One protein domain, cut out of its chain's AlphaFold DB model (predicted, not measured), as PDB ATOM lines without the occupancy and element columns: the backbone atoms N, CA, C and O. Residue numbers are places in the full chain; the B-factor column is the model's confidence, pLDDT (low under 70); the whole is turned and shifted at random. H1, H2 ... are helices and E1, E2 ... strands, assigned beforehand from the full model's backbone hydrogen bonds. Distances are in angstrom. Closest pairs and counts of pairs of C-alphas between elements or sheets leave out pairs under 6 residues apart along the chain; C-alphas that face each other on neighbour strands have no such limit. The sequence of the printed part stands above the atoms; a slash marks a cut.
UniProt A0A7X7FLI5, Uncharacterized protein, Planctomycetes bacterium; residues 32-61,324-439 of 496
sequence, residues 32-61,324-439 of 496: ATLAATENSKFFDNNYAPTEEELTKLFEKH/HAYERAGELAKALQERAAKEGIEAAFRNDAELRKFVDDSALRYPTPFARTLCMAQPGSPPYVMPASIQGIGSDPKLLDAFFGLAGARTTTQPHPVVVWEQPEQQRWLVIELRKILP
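AT A GLANCE: This is residues 32 to 61 and 324 to 439 of the 496 residues of an uncharacterized protein of Planctomycetes bacterium (UniProt A0A7X7FLI5). A twisted sheet of three strands, E1, E5 and E4, has the long helix H2 packed along it and H4 slantwise near the far end of E5, with the short H3 grazing it. Residues 50 to 61, of which 51 to 61 belong to H1, stick out from this body, and the small hairpin E2 and E3 lies far off at the other end of the longest axis. The printed part has 146 residues, with four named helices and five named strands in the order E1 H1 H2 H3 E2 E3 H4 E4 E5. Both sheets, E1 - E5 - E4 and E2 - E3, are antiparallel, and the class is mixed. The whole is loose, with a radius of gyration of the C-alphas of 18.2 A and spans of 59 by 41 by 26 A.

IN THESE COORDINATES: E1, residues 32 to 35, begins with C-alpha 32 at (23.265, 24.631, 3.759). H1, residues 51 to 61, measures 15.3 A. H2, residues 324 to 343, measures 28.7 A and begins with C-alpha 324 at (25.039, 23.988, 23.261). H3 is residues 345 to 351, E2 is 373 to 376 and E3 is 384 to 387. H4, residues 397 to 408, measures 17.4 A, and E4, residues 418 to 423, 16.5 A. E5, residues 428 to 438, measures 27.7 A, bends by 65 degrees at residue 435 and ends with C-alpha 438 at (11.484, 31.553, -12.270).

HOW THE PARTS SIT: E1 and E5 are antiparallel at 160 degrees, with N 32 and O 431 2.8 A apart, within hydrogen-bond range. E4 and E5 form a hairpin at 138 degrees, with N 421 and O 430 at 2.8 A. With H2 on one face of this sheet and H4 on the other, there are three layers, helices on both faces of a sheet. H2 is along the strands, at 6 degrees to E5 on the local plane and a height over the sheet of 8.1 A; its closest C-alphas to E5 are Gly 330 and Trp 429, 6.1 A. H4 is only just over E5, with 3 of its C-alphas falling on it, and slantwise at 49 degrees on the local plane; the closest C-alphas are Phe 403 and Leu 434, 6.9 A. H3 only grazes the sheet with residues 345 to 349. H2, with residues 336 to 340 alone, touches H3, about perpendicular at 76 degrees; the closest C-alphas are Ala 340 and Ala 348, 5.1 A. In the hairpin E2 and E3, N 374 and O 386 are 2.8 A apart. H1 is apart from H2. Each O i to N i+4 pair is within hydrogen-bond range in H1 and H3, 15 of 16 in H2 and 6 of 8 in H4.

THE WHOLE: The C-alphas farthest apart, those of Glu 51 and Gly 380, are 61.3 A apart. Residues 62 to 323 are not printed, and C-alphas 61 and 324 across the cut are 15.8 A apart. The links E1 to H1 and H3 to E2 are long. The mean pLDDT of the printed part is 95.7, with residues 410 to 411 under 70.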
ATOM      1  N   ALA A  32      22.412  25.319   2.803       98.12
ATOM      2  CA  ALA A  32      23.265  24.631   3.759       98.12
ATOM      3  C   ALA A  32      22.444  24.297   5.013       98.12
ATOM      4  O   ALA A  32      21.862  25.185   5.636       98.12
ATOM      5  N   THR A  33      22.378  23.015   5.377       98.12
ATOM      6  CA  THR A  33      21.662  22.530   6.565       98.12
ATOM      7  C   THR A  33      22.648  22.167   7.668       98.12
ATOM      8  O   THR A  33      23.405  21.208   7.531       98.12
ATOM      9  N   LEU A  34      22.609  22.896   8.779       98.31
ATOM     10  CA  LEU A  34      23.447  22.664   9.952       98.31
ATOM     11  C   LEU A  34      22.578  22.021  11.038       98.31
ATOM     12  O   LEU A  34      21.933  22.709  11.828       98.31
ATOM     13  N   ALA A  35      22.499  20.688  11.018       97.62
ATOM     14  CA  ALA A  35      21.723  19.916  11.987       97.62
ATOM     15  C   ALA A  35      22.526  19.669  13.271       97.62
ATOM     16  O   ALA A  35      23.602  19.077  13.231       97.62
ATOM     17  N   ALA A  36      21.980  20.074  14.411       97.25
ATOM     18  CA  ALA A  36      22.548  19.927  15.749       97.25
ATOM     19  C   ALA A  36      21.840  18.818  16.549       97.25
ATOM     20  O   ALA A  36      21.495  18.997  17.712       97.25
ATOM     21  N   THR A  37      21.585  17.682  15.896       96.31
ATOM     22  CA  THR A  37      20.981  16.504  16.533       96.31
ATOM     23  C   THR A  37      22.030  15.686  17.287       96.31
ATOM     24  O   THR A  37      23.225  15.836  17.054       96.31
ATOM     25  N   GLU A  38      21.592  14.751  18.132       95.44
ATOM     26  CA  GLU A  38      22.470  13.863  18.923       95.44
ATOM     27  C   GLU A  38      23.450  13.026  18.072       95.44
ATOM     28  O   GLU A  38      24.495  12.603  18.557       95.44
ATOM     29  N   ASN A  39      23.143  12.818  16.785       96.00
ATOM     30  CA  ASN A  39      23.995  12.085  15.842       96.00
ATOM     31  C   ASN A  39      24.937  12.993  15.031       96.00
ATOM     32  O   ASN A  39      25.675  12.499  14.176       96.00
ATOM     33  N   SER A  40      24.877  14.312  15.216       96.50
ATOM     34  CA  SER A  40      25.704  15.249  14.464       96.50
ATOM     35  C   SER A  40      27.007  15.556  15.195       96.50
ATOM     36  O   SER A  40      27.120  15.409  16.408       96.50
ATOM     37  N   LYS A  41      28.014  16.039  14.459       97.44
ATOM     38  CA  LYS A  41      29.296  16.431  15.061       97.44
ATOM     39  C   LYS A  41      29.203  17.711  15.898       97.44
ATOM     40  O   LYS A  41      30.169  18.044  16.574       97.44
ATOM     41  N   PHE A  42      28.086  18.445  15.828       97.69
ATOM     42  CA  PHE A  42      27.832  19.575  16.727       97.69
ATOM     43  C   PHE A  42      27.540  19.105  18.152       97.69
ATOM     44  O   PHE A  42      27.748  19.864  19.094       97.69
ATOM     45  N   PHE A  43      27.058  17.871  18.313       97.62
ATOM     46  CA  PHE A  43      26.766  17.295  19.613       97.62
ATOM     47  C   PHE A  43      28.048  16.776  20.274       97.62
ATOM     48  O   PHE A  43      28.542  15.691  19.964       97.62
ATOM     49  N   ASP A  44      28.600  17.569  21.192       97.12
ATOM     50  CA  ASP A  44      29.788  17.193  21.955       97.12
ATOM     51  C   ASP A  44      29.411  16.395  23.213       97.12
ATOM     52  O   ASP A  44      28.960  16.939  24.223       97.12
ATOM     53  N   ASN A  45      29.641  15.082  23.171       96.94
ATOM     54  CA  ASN A  45      29.447  14.192  24.319       96.94
ATOM     55  C   ASN A  45      30.364  14.520  25.509       96.94
ATOM     56  O   ASN A  45      30.043  14.149  26.640       96.94
ATOM     57  N   ASN A  46      31.488  15.197  25.264       97.50
ATOM     58  CA  ASN A  46      32.440  15.599  26.295       97.50
ATOM     59  C   ASN A  46      32.122  16.976  26.878       97.50
ATOM     60  O   ASN A  46      32.731  17.353  27.881       97.50
ATOM     61  N   TYR A  47      31.158  17.709  26.310       97.88
ATOM     62  CA  TYR A  47      30.673  18.934  26.922       97.88
ATOM     63  C   TYR A  47      30.090  18.604  28.300       97.88
ATOM     64  O   TYR A  47      29.169  17.782  28.442       97.88
ATOM     65  N   ALA A  48      30.675  19.222  29.321       97.88
ATOM     66  CA  ALA A  48      30.262  19.129  30.709       97.88
ATOM     67  C   ALA A  48      29.648  20.481  31.097       97.88
ATOM     68  O   ALA A  48      30.402  21.407  31.407       97.88
ATOM     69  N   PRO A  49      28.308  20.617  31.038       98.19
ATOM     70  CA  PRO A  49      27.647  21.859  31.406       98.19
ATOM     71  C   PRO A  49      28.001  22.254  32.838       98.19
ATOM     72  O   PRO A  49      28.112  21.395  33.719       98.19
ATOM     73  N   THR A  50      28.154  23.549  33.080       98.31
ATOM     74  CA  THR A  50      28.424  24.056  34.431       98.31
ATOM     75  C   THR A  50      27.173  23.967  35.314       98.31
ATOM     76  O   THR A  50      26.044  23.951  34.818       98.31
ATOM     77  N   GLU A  51      27.335  23.959  36.642       98.06
ATOM     78  CA  GLU A  51      26.185  24.000  37.567       98.06
ATOM     79  C   GLU A  51      25.301  25.239  37.337       98.06
ATOM     80  O   GLU A  51      24.078  25.167  37.473       98.06
ATOM     81  N   GLU A  52      25.899  26.369  36.951       98.19
ATOM     82  CA  GLU A  52      25.176  27.603  36.634       98.19
ATOM     83  C   GLU A  52      24.304  27.443  35.381       98.19
ATOM     84  O   GLU A  52      23.141  27.857  35.380       98.19
ATOM     85  N   GLU A  53      24.823  26.791  34.336       97.81
ATOM     86  CA  GLU A  53      24.072  26.482  33.112       97.81
ATOM     87  C   GLU A  53      22.901  25.541  33.393       97.81
ATOM     88  O   GLU A  53      21.774  25.825  32.979       97.81
ATOM     89  N   LEU A  54      23.138  24.461  34.147       98.44
ATOM     90  CA  LEU A  54      22.086  23.517  34.537       98.44
ATOM     91  C   LEU A  54      21.012  24.205  35.385       98.44
ATOM     92  O   LEU A  54      19.823  23.985  35.162       98.44
ATOM     93  N   THR A  55      21.414  25.073  36.318       98.25
ATOM     94  CA  THR A  55      20.487  25.843  37.157       98.25
ATOM     95  C   THR A  55      19.650  26.797  36.313       98.25
ATOM     96  O   THR A  55      18.429  26.831  36.452       98.25
ATOM     97  N   LYS A  56      20.270  27.534  35.384       98.19
ATOM     98  CA  LYS A  56      19.561  28.446  34.477       98.19
ATOM     99  C   LYS A  56      18.571  27.696  33.584       98.19
ATOM    100  O   LYS A  56      17.441  28.158  33.406       98.19
ATOM    101  N   LEU A  57      18.974  26.547  33.042       97.81
ATOM    102  CA  LEU A  57      18.120  25.701  32.211       97.81
ATOM    103  C   LEU A  57      16.939  25.140  33.015       97.81
ATOM    104  O   LEU A  57      15.792  25.215  32.570       97.81
ATOM    105  N   PHE A  58      17.208  24.649  34.226       98.12
ATOM    106  CA  PHE A  58      16.193  24.158  35.147       98.12
ATOM    107  C   PHE A  58      15.192  25.254  35.509       98.12
ATOM    108  O   PHE A  58      14.000  25.078  35.290       98.12
ATOM    109  N   GLU A  59      15.647  26.411  35.988       98.06
ATOM    110  CA  GLU A  59      14.769  27.519  36.380       98.06
ATOM    111  C   GLU A  59      13.887  28.004  35.222       98.06
ATOM    112  O   GLU A  59      12.698  28.263  35.416       98.06
ATOM    113  N   LYS A  60      14.434  28.045  34.000       97.88
ATOM    114  CA  LYS A  60      13.693  28.432  32.795       97.88
ATOM    115  C   LYS A  60      12.603  27.419  32.410       97.88
ATOM    116  O   LYS A  60      11.544  27.834  31.947       97.88
ATOM    117  N   HIS A  61      12.839  26.117  32.590       97.81
ATOM    118  CA  HIS A  61      11.975  25.053  32.048       97.81
ATOM    119  C   HIS A  61      11.294  24.159  33.106       97.81
ATOM    120  O   HIS A  61      10.529  23.259  32.750       97.81
ATOM    121  N   HIS A 324      23.684  23.578  23.629       98.00
ATOM    122  CA  HIS A 324      25.039  23.988  23.261       98.00
ATOM    123  C   HIS A 324      25.356  23.668  21.792       98.00
ATOM    124  O   HIS A 324      25.801  24.536  21.042       98.00
ATOM    125  N   ALA A 325      25.057  22.443  21.346       97.88
ATOM    126  CA  ALA A 325      25.216  22.030  19.953       97.88
ATOM    127  C   ALA A 325      24.427  22.938  18.997       97.88
ATOM    128  O   ALA A 325      24.921  23.332  17.936       97.88
ATOM    129  N   TYR A 326      23.199  23.289  19.382       98.19
ATOM    130  CA  TYR A 326      22.326  24.146  18.598       98.19
ATOM    131  C   TYR A 326      22.811  25.592  18.510       98.19
ATOM    132  O   TYR A 326      22.819  26.173  17.423       98.19
ATOM    133  N   GLU A 327      23.231  26.168  19.633       97.88
ATOM    134  CA  GLU A 327      23.808  27.511  19.694       97.88
ATOM    135  C   GLU A 327      25.074  27.575  18.836       97.88
ATOM    136  O   GLU A 327      25.213  28.471  18.001       97.88
ATOM    137  N   ARG A 328      25.926  26.549  18.931       98.25
ATOM    138  CA  ARG A 328      27.139  26.437  18.125       98.25
ATOM    139  C   ARG A 328      26.851  26.339  16.626       98.25
ATOM    140  O   ARG A 328      27.524  26.988  15.823       98.25
ATOM    141  N   ALA A 329      25.843  25.563  16.228       98.38
ATOM    142  CA  ALA A 329      25.390  25.520  14.839       98.38
ATOM    143  C   ALA A 329      24.873  26.887  14.362       98.38
ATOM    144  O   ALA A 329      25.144  27.278  13.227       98.38
ATOM    145  N   GLY A 330      24.189  27.637  15.228       98.38
ATOM    146  CA  GLY A 330      23.694  28.980  14.933       98.38
ATOM    147  C   GLY A 330      24.798  30.017  14.744       98.38
ATOM    148  O   GLY A 330      24.716  30.838  13.829       98.38
ATOM    149  N   GLU A 331      25.854  29.969  15.559       98.44
ATOM    150  CA  GLU A 331      27.048  30.806  15.381       98.44
ATOM    151  C   GLU A 331      27.689  30.583  14.007       98.44
ATOM    152  O   GLU A 331      27.915  31.538  13.259       98.44
ATOM    153  N   LEU A 332      27.921  29.317  13.638       98.44
ATOM    154  CA  LEU A 332      28.516  28.983  12.343       98.44
ATOM    155  C   LEU A 332      27.573  29.292  11.174       98.44
ATOM    156  O   LEU A 332      28.042  29.709  10.118       98.44
ATOM    157  N   ALA A 333      26.253  29.153  11.347       98.50
ATOM    158  CA  ALA A 333      25.269  29.538  10.335       98.50
ATOM    159  C   ALA A 333      25.328  31.043  10.026       98.50
ATOM    160  O   ALA A 333      25.337  31.438   8.859       98.50
ATOM    161  N   LYS A 334      25.410  31.885  11.063       98.50
ATOM    162  CA  LYS A 334      25.534  33.345  10.918       98.50
ATOM    163  C   LYS A 334      26.860  33.730  10.261       98.50
ATOM    164  O   LYS A 334      26.863  34.503   9.306       98.50
ATOM    165  N   ALA A 335      27.968  33.121  10.681       98.25
ATOM    166  CA  ALA A 335      29.269  33.339  10.044       98.25
ATOM    167  C   ALA A 335      29.283  32.887   8.566       98.25
ATOM    168  O   ALA A 335      29.853  33.563   7.704       98.25
ATOM    169  N   LEU A 336      28.620  31.768   8.244       98.31
ATOM    170  CA  LEU A 336      28.457  31.303   6.867       98.31
ATOM    171  C   LEU A 336      27.629  32.288   6.037       98.31
ATOM    172  O   LEU A 336      28.008  32.563   4.903       98.31
ATOM    173  N   GLN A 337      26.547  32.852   6.581       97.81
ATOM    174  CA  GLN A 337      25.732  33.857   5.891       97.81
ATOM    175  C   GLN A 337      26.550  35.088   5.489       97.81
ATOM    176  O   GLN A 337      26.475  35.521   4.340       97.81
ATOM    177  N   GLU A 338      27.344  35.640   6.409       97.12
ATOM    178  CA  GLU A 338      28.161  36.832   6.149       97.12
ATOM    179  C   GLU A 338      29.182  36.610   5.025       97.12
ATOM    180  O   GLU A 338      29.432  37.509   4.215       97.12
ATOM    181  N   ARG A 339      29.764  35.406   4.951       97.69
ATOM    182  CA  ARG A 339      30.665  35.000   3.860       97.69
ATOM    183  C   ARG A 339      29.900  34.752   2.563       97.69
ATOM    184  O   ARG A 339      30.269  35.290   1.521       97.69
ATOM    185  N   ALA A 340      28.805  34.001   2.633       97.38
ATOM    186  CA  ALA A 340      27.975  33.649   1.486       97.38
ATOM    187  C   ALA A 340      27.381  34.883   0.793       97.38
ATOM    188  O   ALA A 340      27.279  34.899  -0.427       97.38
ATOM    189  N   ALA A 341      27.071  35.949   1.536       96.12
ATOM    190  CA  ALA A 341      26.622  37.216   0.960       96.12
ATOM    191  C   ALA A 341      27.656  37.856   0.006       96.12
ATOM    192  O   ALA A 341      27.279  38.646  -0.860       96.12
ATOM    193  N   LYS A 342      28.950  37.529   0.153       96.06
ATOM    194  CA  LYS A 342      30.057  38.077  -0.649       96.06
ATOM    195  C   LYS A 342      30.448  37.178  -1.821       96.06
ATOM    196  O   LYS A 342      30.674  37.697  -2.908       96.06
ATOM    197  N   GLU A 343      30.545  35.867  -1.599       97.00
ATOM    198  CA  GLU A 343      31.098  34.912  -2.582       97.00
ATOM    199  C   GLU A 343      30.149  33.770  -2.987       97.00
ATOM    200  O   GLU A 343      30.521  32.909  -3.784       97.00
ATOM    201  N   GLY A 344      28.924  33.755  -2.459       97.44
ATOM    202  CA  GLY A 344      27.955  32.676  -2.643       97.44
ATOM    203  C   GLY A 344      28.136  31.547  -1.626       97.44
ATOM    204  O   GLY A 344      29.225  31.315  -1.092       97.44
ATOM    205  N   ILE A 345      27.054  30.824  -1.333       98.19
ATOM    206  CA  ILE A 345      27.006  29.826  -0.257       98.19
ATOM    207  C   ILE A 345      27.919  28.631  -0.517       98.19
ATOM    208  O   ILE A 345      28.521  28.110   0.415       98.19
ATOM    209  N   GLU A 346      28.062  28.200  -1.772       98.44
ATOM    210  CA  GLU A 346      28.903  27.049  -2.113       98.44
ATOM    211  C   GLU A 346      30.387  27.334  -1.882       98.44
ATOM    212  O   GLU A 346      31.092  26.498  -1.316       98.44
ATOM    213  N   ALA A 347      30.861  28.503  -2.328       98.19
ATOM    214  CA  ALA A 347      32.243  28.921  -2.130       98.19
ATOM    215  C   ALA A 347      32.512  29.148  -0.638       98.19
ATOM    216  O   ALA A 347      33.421  28.525  -0.089       98.19
ATOM    217  N   ALA A 348      31.636  29.910   0.029       98.31
ATOM    218  CA  ALA A 348      31.733  30.187   1.458       98.31
ATOM    219  C   ALA A 348      31.774  28.908   2.299       98.31
ATOM    220  O   ALA A 348      32.617  28.780   3.182       98.31
ATOM    221  N   PHE A 349      30.920  27.929   1.994       98.50
ATOM    222  CA  PHE A 349      30.894  26.647   2.694       98.50
ATOM    223  C   PHE A 349      32.178  25.837   2.475       98.50
ATOM    224  O   PHE A 349      32.736  25.282   3.420       98.50
ATOM    225  N   ARG A 350      32.678  25.761   1.232       97.81
ATOM    226  CA  ARG A 350      33.892  24.986   0.905       97.81
ATOM    227  C   ARG A 350      35.159  25.595   1.504       97.81
ATOM    228  O   ARG A 350      36.054  24.838   1.887       97.81
ATOM    229  N   ASN A 351      35.214  26.925   1.584       98.12
ATOM    230  CA  ASN A 351      36.335  27.692   2.128       98.12
ATOM    231  C   ASN A 351      36.331  27.753   3.666       98.12
ATOM    232  O   ASN A 351      37.351  28.079   4.277       98.12
ATOM    233  N   ASP A 352      35.211  27.424   4.311       98.44
ATOM    234  CA  ASP A 352      35.061  27.457   5.763       98.44
ATOM    235  C   ASP A 352      35.606  26.186   6.432       98.44
ATOM    236  O   ASP A 352      34.891  25.233   6.751       98.44
ATOM    237  N   ALA A 353      36.919  26.179   6.669       98.06
ATOM    238  CA  ALA A 353      37.606  25.069   7.324       98.06
ATOM    239  C   ALA A 353      37.097  24.778   8.749       98.06
ATOM    240  O   ALA A 353      37.284  23.665   9.242       98.06
ATOM    241  N   GLU A 354      36.483  25.751   9.429       97.88
ATOM    242  CA  GLU A 354      35.921  25.553  10.764       97.88
ATOM    243  C   GLU A 354      34.593  24.801  10.692       97.88
ATOM    244  O   GLU A 354      34.447  23.766  11.344       97.88
ATOM    245  N   LEU A 355      33.664  25.253   9.845       98.06
ATOM    246  CA  LEU A 355      32.377  24.588   9.633       98.06
ATOM    247  C   LEU A 355      32.543  23.150   9.134       98.06
ATOM    248  O   LEU A 355      31.861  22.244   9.616       98.06
ATOM    249  N   ARG A 356      33.502  22.904   8.237       97.81
ATOM    250  CA  ARG A 356      33.761  21.562   7.683       97.81
ATOM    251  C   ARG A 356      34.258  20.534   8.705       97.81
ATOM    252  O   ARG A 356      34.275  19.339   8.416       97.81
ATOM    253  N   LYS A 357      34.623  20.953   9.921       97.94
ATOM    254  CA  LYS A 357      34.858  20.014  11.033       97.94
ATOM    255  C   LYS A 357      33.558  19.348  11.485       97.94
ATOM    256  O   LYS A 357      33.590  18.191  11.901       97.94
ATOM    257  N   PHE A 358      32.431  20.050  11.362       98.00
ATOM    258  CA  PHE A 358      31.126  19.642  11.884       98.00
ATOM    259  C   PHE A 358      30.207  19.023  10.830       98.00
ATOM    260  O   PHE A 358      29.396  18.151  11.139       98.00
ATOM    261  N   VAL A 359      30.345  19.439   9.575       97.81
ATOM    262  CA  VAL A 359      29.490  18.988   8.473       97.81
ATOM    263  C   VAL A 359      30.319  18.562   7.270       97.81
ATOM    264  O   VAL A 359      31.421  19.058   7.055       97.81
ATOM    265  N   ASP A 360      29.788  17.622   6.495       97.44
ATOM    266  CA  ASP A 360      30.336  17.240   5.196       97.44
ATOM    267  C   ASP A 360      29.572  17.928   4.052       97.44
ATOM    268  O   ASP A 360      28.635  18.702   4.271       97.44
ATOM    269  N   ASP A 361      29.972  17.647   2.814       97.38
ATOM    270  CA  ASP A 361      29.400  18.276   1.623       97.38
ATOM    271  C   ASP A 361      27.903  17.936   1.420       97.38
ATOM    272  O   ASP A 361      27.219  18.648   0.687       97.38
ATOM    273  N   SER A 362      27.350  16.916   2.100       96.62
ATOM    274  CA  SER A 362      25.911  16.592   2.058       96.62
ATOM    275  C   SER A 362      25.030  17.608   2.799       96.62
ATOM    276  O   SER A 362      23.802  17.613   2.635       96.62
ATOM    277  N   ALA A 363      25.637  18.495   3.596       97.44
ATOM    278  CA  ALA A 363      24.936  19.619   4.202       97.44
ATOM    279  C   ALA A 363      24.471  20.642   3.156       97.44
ATOM    280  O   ALA A 363      23.462  21.309   3.391       97.44
ATOM    281  N   LEU A 364      25.157  20.743   2.008       98.12
ATOM    282  CA  LEU A 364      24.710  21.540   0.868       98.12
ATOM    283  C   LEU A 364      23.653  20.775   0.068       98.12
ATOM    284  O   LEU A 364      23.865  19.655  -0.394       98.12
ATOM    285  N   ARG A 365      22.495  21.404  -0.113       97.56
ATOM    286  CA  ARG A 365      21.337  20.835  -0.796       97.56
ATOM    287  C   ARG A 365      20.882  21.729  -1.933       97.56
ATOM    288  O   ARG A 365      20.930  22.955  -1.844       97.56
ATOM    289  N   TYR A 366      20.347  21.067  -2.953       97.69
ATOM    290  CA  TYR A 366      19.836  21.669  -4.180       97.69
ATOM    291  C   TYR A 366      18.384  21.238  -4.392       97.69
ATOM    292  O   TYR A 366      18.124  20.348  -5.206       97.69
ATOM    293  N   PRO A 367      17.428  21.777  -3.612       97.38
ATOM    294  CA  PRO A 367      16.025  21.459  -3.818       97.38
ATOM    295  C   PRO A 367      15.605  21.800  -5.250       97.38
ATOM    296  O   PRO A 367      16.051  22.796  -5.819       97.38
ATOM    297  N   THR A 368      14.709  21.004  -5.831       97.50
ATOM    298  CA  THR A 368      14.071  21.385  -7.096       97.50
ATOM    299  C   THR A 368      13.332  22.716  -6.925       97.50
ATOM    300  O   THR A 368      12.696  22.890  -5.879       97.50
ATOM    301  N   PRO A 369      13.329  23.617  -7.928       98.00
ATOM    302  CA  PRO A 369      12.629  24.889  -7.815       98.00
ATOM    303  C   PRO A 369      11.167  24.718  -7.396       98.00
ATOM    304  O   PRO A 369      10.433  23.920  -7.987       98.00
ATOM    305  N   PHE A 370      10.740  25.478  -6.391       97.88
ATOM    306  CA  PHE A 370       9.439  25.315  -5.733       97.88
ATOM    307  C   PHE A 370       8.669  26.634  -5.674       97.88
ATOM    308  O   PHE A 370       9.270  27.703  -5.605       97.88
ATOM    309  N   ALA A 371       7.338  26.560  -5.701       97.75
ATOM    310  CA  ALA A 371       6.465  27.728  -5.581       97.75
ATOM    311  C   ALA A 371       6.189  28.109  -4.119       97.75
ATOM    312  O   ALA A 371       6.530  27.349  -3.215       97.75
ATOM    313  N   ARG A 372       5.552  29.261  -3.864       97.00
ATOM    314  CA  ARG A 372       5.112  29.620  -2.498       97.00
ATOM    315  C   ARG A 372       4.042  28.656  -2.002       97.00
ATOM    316  O   ARG A 372       4.063  28.210  -0.859       97.00
ATOM    317  N   THR A 373       3.093  28.330  -2.868       97.19
ATOM    318  CA  THR A 373       1.970  27.462  -2.535       97.19
ATOM    319  C   THR A 373       1.740  26.415  -3.615       97.19
ATOM    320  O   THR A 373       2.131  26.575  -4.768       97.19
ATOM    321  N   LEU A 374       1.108  25.311  -3.231       96.69
ATOM    322  CA  LEU A 374       0.650  24.264  -4.130       96.69
ATOM    323  C   LEU A 374      -0.872  24.304  -4.182       96.69
ATOM    324  O   LEU A 374      -1.532  24.303  -3.142       96.69
ATOM    325  N   CYS A 375      -1.421  24.315  -5.393       96.06
ATOM    326  CA  CYS A 375      -2.847  24.130  -5.624       96.06
ATOM    327  C   CYS A 375      -3.097  22.660  -5.963       96.06
ATOM    328  O   CYS A 375      -2.607  22.163  -6.977       96.06
ATOM    329  N   MET A 376      -3.856  21.967  -5.116       95.56
ATOM    330  CA  MET A 376      -4.240  20.577  -5.347       95.56
ATOM    331  C   MET A 376      -5.729  20.493  -5.656       95.56
ATOM    332  O   MET A 376      -6.560  21.061  -4.948       95.56
ATOM    333  N   ALA A 377      -6.068  19.755  -6.710       93.00
ATOM    334  CA  ALA A 377      -7.439  19.464  -7.098       93.00
ATOM    335  C   ALA A 377      -7.636  17.945  -7.107       93.00
ATOM    336  O   ALA A 377      -6.953  17.230  -7.838       93.00
ATOM    337  N   GLN A 378      -8.564  17.455  -6.288       93.75
ATOM    338  CA  GLN A 378      -8.983  16.055  -6.302       93.75
ATOM    339  C   GLN A 378     -10.328  15.937  -7.032       93.75
ATOM    340  O   GLN A 378     -11.186  16.806  -6.848       93.75
ATOM    341  N   PRO A 379     -10.556  14.885  -7.841       93.81
ATOM    342  CA  PRO A 379     -11.848  14.666  -8.484       93.81
ATOM    343  C   PRO A 379     -13.001  14.695  -7.469       93.81
ATOM    344  O   PRO A 379     -12.941  14.043  -6.430       93.81
ATOM    345  N   GLY A 380     -14.043  15.478  -7.756       91.88
ATOM    346  CA  GLY A 380     -15.212  15.624  -6.879       91.88
ATOM    347  C   GLY A 380     -15.012  16.530  -5.657       91.88
ATOM    348  O   GLY A 380     -15.975  16.781  -4.937       91.88
ATOM    349  N   SER A 381     -13.807  17.061  -5.441       93.00
ATOM    350  CA  SER A 381     -13.509  17.992  -4.353       93.00
ATOM    351  C   SER A 381     -13.113  19.370  -4.887       93.00
ATOM    352  O   SER A 381     -12.550  19.485  -5.978       93.00
ATOM    353  N   PRO A 382     -13.403  20.447  -4.138       89.69
ATOM    354  CA  PRO A 382     -12.891  21.775  -4.465       89.69
ATOM    355  C   PRO A 382     -11.353  21.780  -4.479       89.69
ATOM    356  O   PRO A 382     -10.739  21.045  -3.697       89.69
ATOM    357  N   PRO A 383     -10.720  22.635  -5.301       94.94
ATOM    358  CA  PRO A 383      -9.296  22.881  -5.155       94.94
ATOM    359  C   PRO A 383      -9.014  23.452  -3.763       94.94
ATOM    360  O   PRO A 383      -9.817  24.214  -3.216       94.94
ATOM    361  N   TYR A 384      -7.865  23.099  -3.204       95.88
ATOM    362  CA  TYR A 384      -7.345  23.714  -1.993       95.88
ATOM    363  C   TYR A 384      -5.878  24.082  -2.180       95.88
ATOM    364  O   TYR A 384      -5.169  23.502  -3.003       95.88
ATOM    365  N   VAL A 385      -5.448  25.080  -1.416       96.44
ATOM    366  CA  VAL A 385      -4.087  25.606  -1.446       96.44
ATOM    367  C   VAL A 385      -3.401  25.251  -0.142       96.44
ATOM    368  O   VAL A 385      -3.990  25.387   0.930       96.44
ATOM    369  N   MET A 386      -2.154  24.812  -0.236       97.06
ATOM    370  CA  MET A 386      -1.296  24.581   0.919       97.06
ATOM    371  C   MET A 386       0.115  25.122   0.663       97.06
ATOM    372  O   MET A 386       0.498  25.282  -0.497       97.06
ATOM    373  N   PRO A 387       0.900  25.419   1.712       97.56
ATOM    374  CA  PRO A 387       2.306  25.780   1.560       97.56
ATOM    375  C   PRO A 387       3.069  24.697   0.793       97.56
ATOM    376  O   PRO A 387       2.832  23.503   1.001       97.56
ATOM    377  N   ALA A 388       3.983  25.096  -0.092       97.06
ATOM    378  CA  ALA A 388       4.831  24.125  -0.769       97.06
ATOM    379  C   ALA A 388       5.776  23.434   0.226       97.06
ATOM    380  O   ALA A 388       6.276  24.048   1.166       97.06
ATOM    381  N   SER A 389       6.038  22.145   0.012       96.88
ATOM    382  CA  SER A 389       7.062  21.423   0.764       96.88
ATOM    383  C   SER A 389       8.371  21.443  -0.008       96.88
ATOM    384  O   SER A 389       8.414  21.074  -1.182       96.88
ATOM    385  N   ILE A 390       9.443  21.866   0.650       96.56
ATOM    386  CA  ILE A 390      10.781  21.910   0.073       96.56
ATOM    387  C   ILE A 390      11.503  20.623   0.440       96.56
ATOM    388  O   ILE A 390      11.580  20.248   1.616       96.56
ATOM    389  N   GLN A 391      12.053  19.942  -0.566       94.69
ATOM    390  CA  GLN A 391      12.702  18.647  -0.392       94.69
ATOM    391  C   GLN A 391      13.790  18.704   0.693       94.69
ATOM    392  O   GLN A 391      14.772  19.437   0.590       94.69
ATOM    393  N   GLY A 392      13.605  17.911   1.753       92.56
ATOM    394  CA  GLY A 392      14.540  17.812   2.877       92.56
ATOM    395  C   GLY A 392      14.480  18.957   3.899       92.56
ATOM    396  O   GLY A 392      15.210  18.902   4.894       92.56
ATOM    397  N   ILE A 393      13.620  19.958   3.690       95.25
ATOM    398  CA  ILE A 393      13.442  21.112   4.584       95.25
ATOM    399  C   ILE A 393      12.037  21.119   5.209       95.25
ATOM    400  O   ILE A 393      11.914  21.301   6.417       95.25
ATOM    401  N   GLY A 394      10.989  20.836   4.434       95.62
ATOM    402  CA  GLY A 394       9.597  20.843   4.902       95.62
ATOM    403  C   GLY A 394       8.796  22.040   4.384       95.62
ATOM    404  O   GLY A 394       9.169  22.642   3.379       95.62
ATOM    405  N   SER A 395       7.677  22.355   5.042       95.31
ATOM    406  CA  SER A 395       6.637  23.269   4.537       95.31
ATOM    407  C   SER A 395       6.284  24.390   5.526       95.31
ATOM    408  O   SER A 395       5.128  24.522   5.933       95.31
ATOM    409  N   ASP A 396       7.272  25.174   5.953       95.69
ATOM    410  CA  ASP A 396       7.052  26.333   6.829       95.69
ATOM    411  C   ASP A 396       6.621  27.564   5.996       95.69
ATOM    412  O   ASP A 396       7.411  28.046   5.177       95.69
ATOM    413  N   PRO A 397       5.395  28.101   6.182       95.88
ATOM    414  CA  PRO A 397       4.919  29.268   5.440       95.88
ATOM    415  C   PRO A 397       5.805  30.504   5.608       95.88
ATOM    416  O   PRO A 397       6.039  31.224   4.641       95.88
ATOM    417  N   LYS A 398       6.329  30.744   6.817       96.38
ATOM    418  CA  LYS A 398       7.134  31.942   7.089       96.38
ATOM    419  C   LYS A 398       8.498  31.853   6.406       96.38
ATOM    420  O   LYS A 398       9.006  32.860   5.919       96.38
ATOM    421  N   LEU A 399       9.056  30.645   6.324       95.75
ATOM    422  CA  LEU A 399      10.275  30.370   5.568       95.75
ATOM    423  C   LEU A 399      10.062  30.599   4.065       95.75
ATOM    424  O   LEU A 399      10.889  31.229   3.408       95.75
ATOM    425  N   LEU A 400       8.936  30.128   3.518       95.81
ATOM    426  CA  LEU A 400       8.580  30.374   2.118       95.81
ATOM    427  C   LEU A 400       8.462  31.873   1.833       95.81
ATOM    428  O   LEU A 400       9.044  32.356   0.863       95.81
ATOM    429  N   ASP A 401       7.793  32.632   2.697       95.19
ATOM    430  CA  ASP A 401       7.708  34.085   2.548       95.19
ATOM    431  C   ASP A 401       9.080  34.765   2.620       95.19
ATOM    432  O   ASP A 401       9.349  35.675   1.831       95.19
ATOM    433  N   ALA A 402       9.980  34.286   3.486       94.44
ATOM    434  CA  ALA A 402      11.353  34.776   3.549       94.44
ATOM    435  C   ALA A 402      12.102  34.567   2.217       94.44
ATOM    436  O   ALA A 402      12.746  35.503   1.737       94.44
ATOM    437  N   PHE A 403      11.964  33.404   1.562       92.94
ATOM    438  CA  PHE A 403      12.623  33.144   0.271       92.94
ATOM    439  C   PHE A 403      12.216  34.110  -0.819       92.94
ATOM    440  O   PHE A 403      13.062  34.644  -1.533       92.94
ATOM    441  N   PHE A 404      10.920  34.345  -0.967       94.50
ATOM    442  CA  PHE A 404      10.460  35.233  -2.018       94.50
ATOM    443  C   PHE A 404      10.579  36.711  -1.622       94.50
ATOM    444  O   PHE A 404      10.635  37.573  -2.500       94.50
ATOM    445  N   GLY A 405      10.673  37.020  -0.326       93.25
ATOM    446  CA  GLY A 405      11.041  38.347   0.169       93.25
ATOM    447  C   GLY A 405      12.451  38.762  -0.264       93.25
ATOM    448  O   GLY A 405      12.654  39.910  -0.664       93.25
ATOM    449  N   LEU A 406      13.399  37.815  -0.294       92.50
ATOM    450  CA  LEU A 406      14.768  38.058  -0.771       92.50
ATOM    451  C   LEU A 406      14.821  38.567  -2.220       92.50
ATOM    452  O   LEU A 406      15.670  39.390  -2.550       92.50
ATOM    453  N   ALA A 407      13.892  38.137  -3.080       89.75
ATOM    454  CA  ALA A 407      13.845  38.577  -4.475       89.75
ATOM    455  C   ALA A 407      13.505  40.072  -4.631       89.75
ATOM    456  O   ALA A 407      13.924  40.705  -5.605       89.75
ATOM    457  N   GLY A 408      12.740  40.634  -3.687       85.69
ATOM    458  CA  GLY A 408      12.353  42.047  -3.683       85.69
ATOM    459  C   GLY A 408      13.442  42.975  -3.140       85.69
ATOM    460  O   GLY A 408      13.512  44.139  -3.531       85.69
ATOM    461  N   ALA A 409      14.328  42.460  -2.287       80.50
ATOM    462  CA  ALA A 409      15.368  43.221  -1.600       80.50
ATOM    463  C   ALA A 409      16.662  43.342  -2.426       80.50
ATOM    464  O   ALA A 409      17.750  43.064  -1.922       80.50
ATOM    465  N   ARG A 410      16.568  43.751  -3.701       65.19
ATOM    466  CA  ARG A 410      17.751  44.009  -4.545       65.19
ATOM    467  C   ARG A 410      18.572  45.160  -3.963       65.19
ATOM    468  O   ARG A 410      18.372  46.319  -4.319       65.19
ATOM    469  N   THR A 411      19.496  44.847  -3.066       66.62
ATOM    470  CA  THR A 411      20.489  45.799  -2.585       66.62
ATOM    471  C   THR A 411      21.682  45.751  -3.530       66.62
ATOM    472  O   THR A 411      22.165  44.686  -3.899       66.62
ATOM    473  N   THR A 412      22.158  46.914  -3.969       70.62
ATOM    474  CA  THR A 412      23.326  47.026  -4.860       70.62
ATOM    475  C   THR A 412      24.631  46.580  -4.193       70.62
ATOM    476  O   THR A 412      25.652  46.467  -4.863       70.62
ATOM    477  N   THR A 413      24.608  46.332  -2.881       77.25
ATOM    478  CA  THR A 413      25.775  46.034  -2.046       77.25
ATOM    479  C   THR A 413      25.930  44.556  -1.682       77.25
ATOM    480  O   THR A 413      26.986  44.192  -1.169       77.25
ATOM    481  N   GLN A 414      24.936  43.698  -1.946       77.00
ATOM    482  CA  GLN A 414      25.019  42.257  -1.685       77.00
ATOM    483  C   GLN A 414      24.821  41.472  -2.988       77.00
ATOM    484  O   GLN A 414      23.690  41.374  -3.467       77.00
ATOM    485  N   PRO A 415      25.894  40.919  -3.588       88.06
ATOM    486  CA  PRO A 415      25.783  40.163  -4.835       88.06
ATOM    487  C   PRO A 415      24.942  38.887  -4.685       88.06
ATOM    488  O   PRO A 415      24.322  38.460  -5.657       88.06
ATOM    489  N   HIS A 416      24.882  38.316  -3.477       92.94
ATOM    490  CA  HIS A 416      24.133  37.097  -3.180       92.94
ATOM    491  C   HIS A 416      23.067  37.356  -2.102       92.94
ATOM    492  O   HIS A 416      23.418  37.716  -0.975       92.94
ATOM    493  N   PRO A 417      21.768  37.169  -2.399       95.00
ATOM    494  CA  PRO A 417      20.708  37.290  -1.404       95.00
ATOM    495  C   PRO A 417      20.675  36.046  -0.502       95.00
ATOM    496  O   PRO A 417      20.172  34.990  -0.895       95.00
ATOM    497  N   VAL A 418      21.219  36.182   0.713       96.12
ATOM    498  CA  VAL A 418      21.368  35.082   1.680       96.12
ATOM    499  C   VAL A 418      20.636  35.374   2.990       96.12
ATOM    500  O   VAL A 418      20.768  36.455   3.566       96.12
ATOM    501  N   VAL A 419      19.913  34.381   3.508       96.38
ATOM    502  CA  VAL A 419      19.218  34.441   4.802       96.38
ATOM    503  C   VAL A 419      19.594  33.256   5.689       96.38
ATOM    504  O   VAL A 419      19.835  32.154   5.199       96.38
ATOM    505  N   VAL A 420      19.614  33.484   7.002       97.69
ATOM    506  CA  VAL A 420      19.665  32.421   8.014       97.69
ATOM    507  C   VAL A 420      18.258  32.174   8.532       97.69
ATOM    508  O   VAL A 420      17.557  33.119   8.891       97.69
ATOM    509  N   TRP A 421      17.855  30.909   8.595       97.81
ATOM    510  CA  TRP A 421      16.577  30.492   9.153       97.81
ATOM    511  C   TRP A 421      16.770  29.487  10.283       97.81
ATOM    512  O   TRP A 421      17.494  28.500  10.147       97.81
ATOM    513  N   GLU A 422      16.096  29.741  11.395       97.56
ATOM    514  CA  GLU A 422      16.176  28.946  12.612       97.56
ATOM    515  C   GLU A 422      15.027  27.917  12.659       97.56
ATOM    516  O   GLU A 422      13.869  28.270  12.439       97.56
ATOM    517  N   GLN A 423      15.324  26.640  12.936       96.69
ATOM    518  CA  GLN A 423      14.313  25.583  13.113       96.69
ATOM    519  C   GLN A 423      14.531  24.836  14.441       96.69
ATOM    520  O   GLN A 423      15.096  23.735  14.445       96.69
ATOM    521  N   PRO A 424      14.104  25.411  15.582       96.12
ATOM    522  CA  PRO A 424      14.394  24.859  16.909       96.12
ATOM    523  C   PRO A 424      13.690  23.521  17.156       96.12
ATOM    524  O   PRO A 424      14.262  22.632  17.782       96.12
ATOM    525  N   GLU A 425      12.493  23.321  16.593       94.31
ATOM    526  CA  GLU A 425      11.750  22.051  16.670       94.31
ATOM    527  C   GLU A 425      12.481  20.877  15.994       94.31
ATOM    528  O   GLU A 425      12.254  19.721  16.341       94.31
ATOM    529  N   GLN A 426      13.359  21.175  15.033       95.38
ATOM    530  CA  GLN A 426      14.156  20.199  14.281       95.38
ATOM    531  C   GLN A 426      15.646  20.259  14.647       95.38
ATOM    532  O   GLN A 426      16.460  19.639  13.961       95.38
ATOM    533  N   GLN A 427      16.005  21.042  15.675       96.81
ATOM    534  CA  GLN A 427      17.379  21.278  16.130       96.81
ATOM    535  C   GLN A 427      18.342  21.584  14.976       96.81
ATOM    536  O   GLN A 427      19.425  21.011  14.880       96.81
ATOM    537  N   ARG A 428      17.957  22.470  14.051       97.44
ATOM    538  CA  ARG A 428      18.837  22.851  12.941       97.44
ATOM    539  C   ARG A 428      18.745  24.316  12.557       97.44
ATOM    540  O   ARG A 428      17.740  24.984  12.802       97.44
ATOM    541  N   TRP A 429      19.800  24.763  11.894       98.44
ATOM    542  CA  TRP A 429      19.898  26.056  11.234       98.44
ATOM    543  C   TRP A 429      20.014  25.849   9.729       98.44
ATOM    544  O   TRP A 429      20.671  24.914   9.264       98.44
ATOM    545  N   LEU A 430      19.369  26.719   8.964       98.19
ATOM    546  CA  LEU A 430      19.470  26.747   7.513       98.19
ATOM    547  C   LEU A 430      20.154  28.044   7.100       98.19
ATOM    548  O   LEU A 430      19.771  29.116   7.560       98.19
ATOM    549  N   VAL A 431      21.120  27.953   6.196       98.12
ATOM    550  CA  VAL A 431      21.625  29.113   5.456       98.12
ATOM    551  C   VAL A 431      21.162  28.943   4.027       98.12
ATOM    552  O   VAL A 431      21.441  27.913   3.413       98.12
ATOM    553  N   ILE A 432      20.401  29.903   3.515       97.12
ATOM    554  CA  ILE A 432      19.791  29.800   2.195       97.12
ATOM    555  C   ILE A 432      20.233  30.952   1.313       97.12
ATOM    556  O   ILE A 432      20.075  32.109   1.687       97.12
ATOM    557  N   GLU A 433      20.712  30.618   0.120       97.44
ATOM    558  CA  GLU A 433      20.954  31.559  -0.968       97.44
ATOM    559  C   GLU A 433      19.857  31.424  -2.029       97.44
ATOM    560  O   GLU A 433      19.620  30.332  -2.559       97.44
ATOM    561  N   LEU A 434      19.212  32.540  -2.377       97.25
ATOM    562  CA  LEU A 434      18.311  32.603  -3.526       97.25
ATOM    563  C   LEU A 434      19.127  32.816  -4.811       97.25
ATOM    564  O   LEU A 434      19.699  33.881  -5.021       97.25
ATOM    565  N   ARG A 435      19.129  31.829  -5.714       96.81
ATOM    566  CA  ARG A 435      19.831  31.937  -7.004       96.81
ATOM    567  C   ARG A 435      19.036  32.751  -8.012       96.81
ATOM    568  O   ARG A 435      19.569  33.645  -8.663       96.81
ATOM    569  N   LYS A 436      17.759  32.407  -8.183       96.50
ATOM    570  CA  LYS A 436      16.851  33.087  -9.114       96.50
ATOM    571  C   LYS A 436      15.392  32.781  -8.802       96.50
ATOM    572  O   LYS A 436      15.064  31.751  -8.220       96.50
ATOM    573  N   ILE A 437      14.522  33.667  -9.273       97.06
ATOM    574  CA  ILE A 437      13.083  33.427  -9.362       97.06
ATOM    575  C   ILE A 437      12.740  33.082 -10.808       97.06
ATOM    576  O   ILE A 437      13.102  33.809 -11.734       97.06
ATOM    577  N   LEU A 438      12.048  31.965 -10.995       97.75
ATOM    578  CA  LEU A 438      11.484  31.553 -12.270       97.75
ATOM    579  C   LEU A 438      10.049  32.094 -12.343       97.75
ATOM    580  O   LEU A 438       9.211  31.668 -11.541       97.75
ATOM    581  N   PRO A 439       9.751  33.038 -13.253       97.38
ATOM    582  CA  PRO A 439       8.407  33.583 -13.372       97.38
ATOM    583  C   PRO A 439       7.427  32.509 -13.879       97.38
ATOM    584  O   PRO A 439       7.848  31.592 -14.591       97.38
TER     585      PRO A 439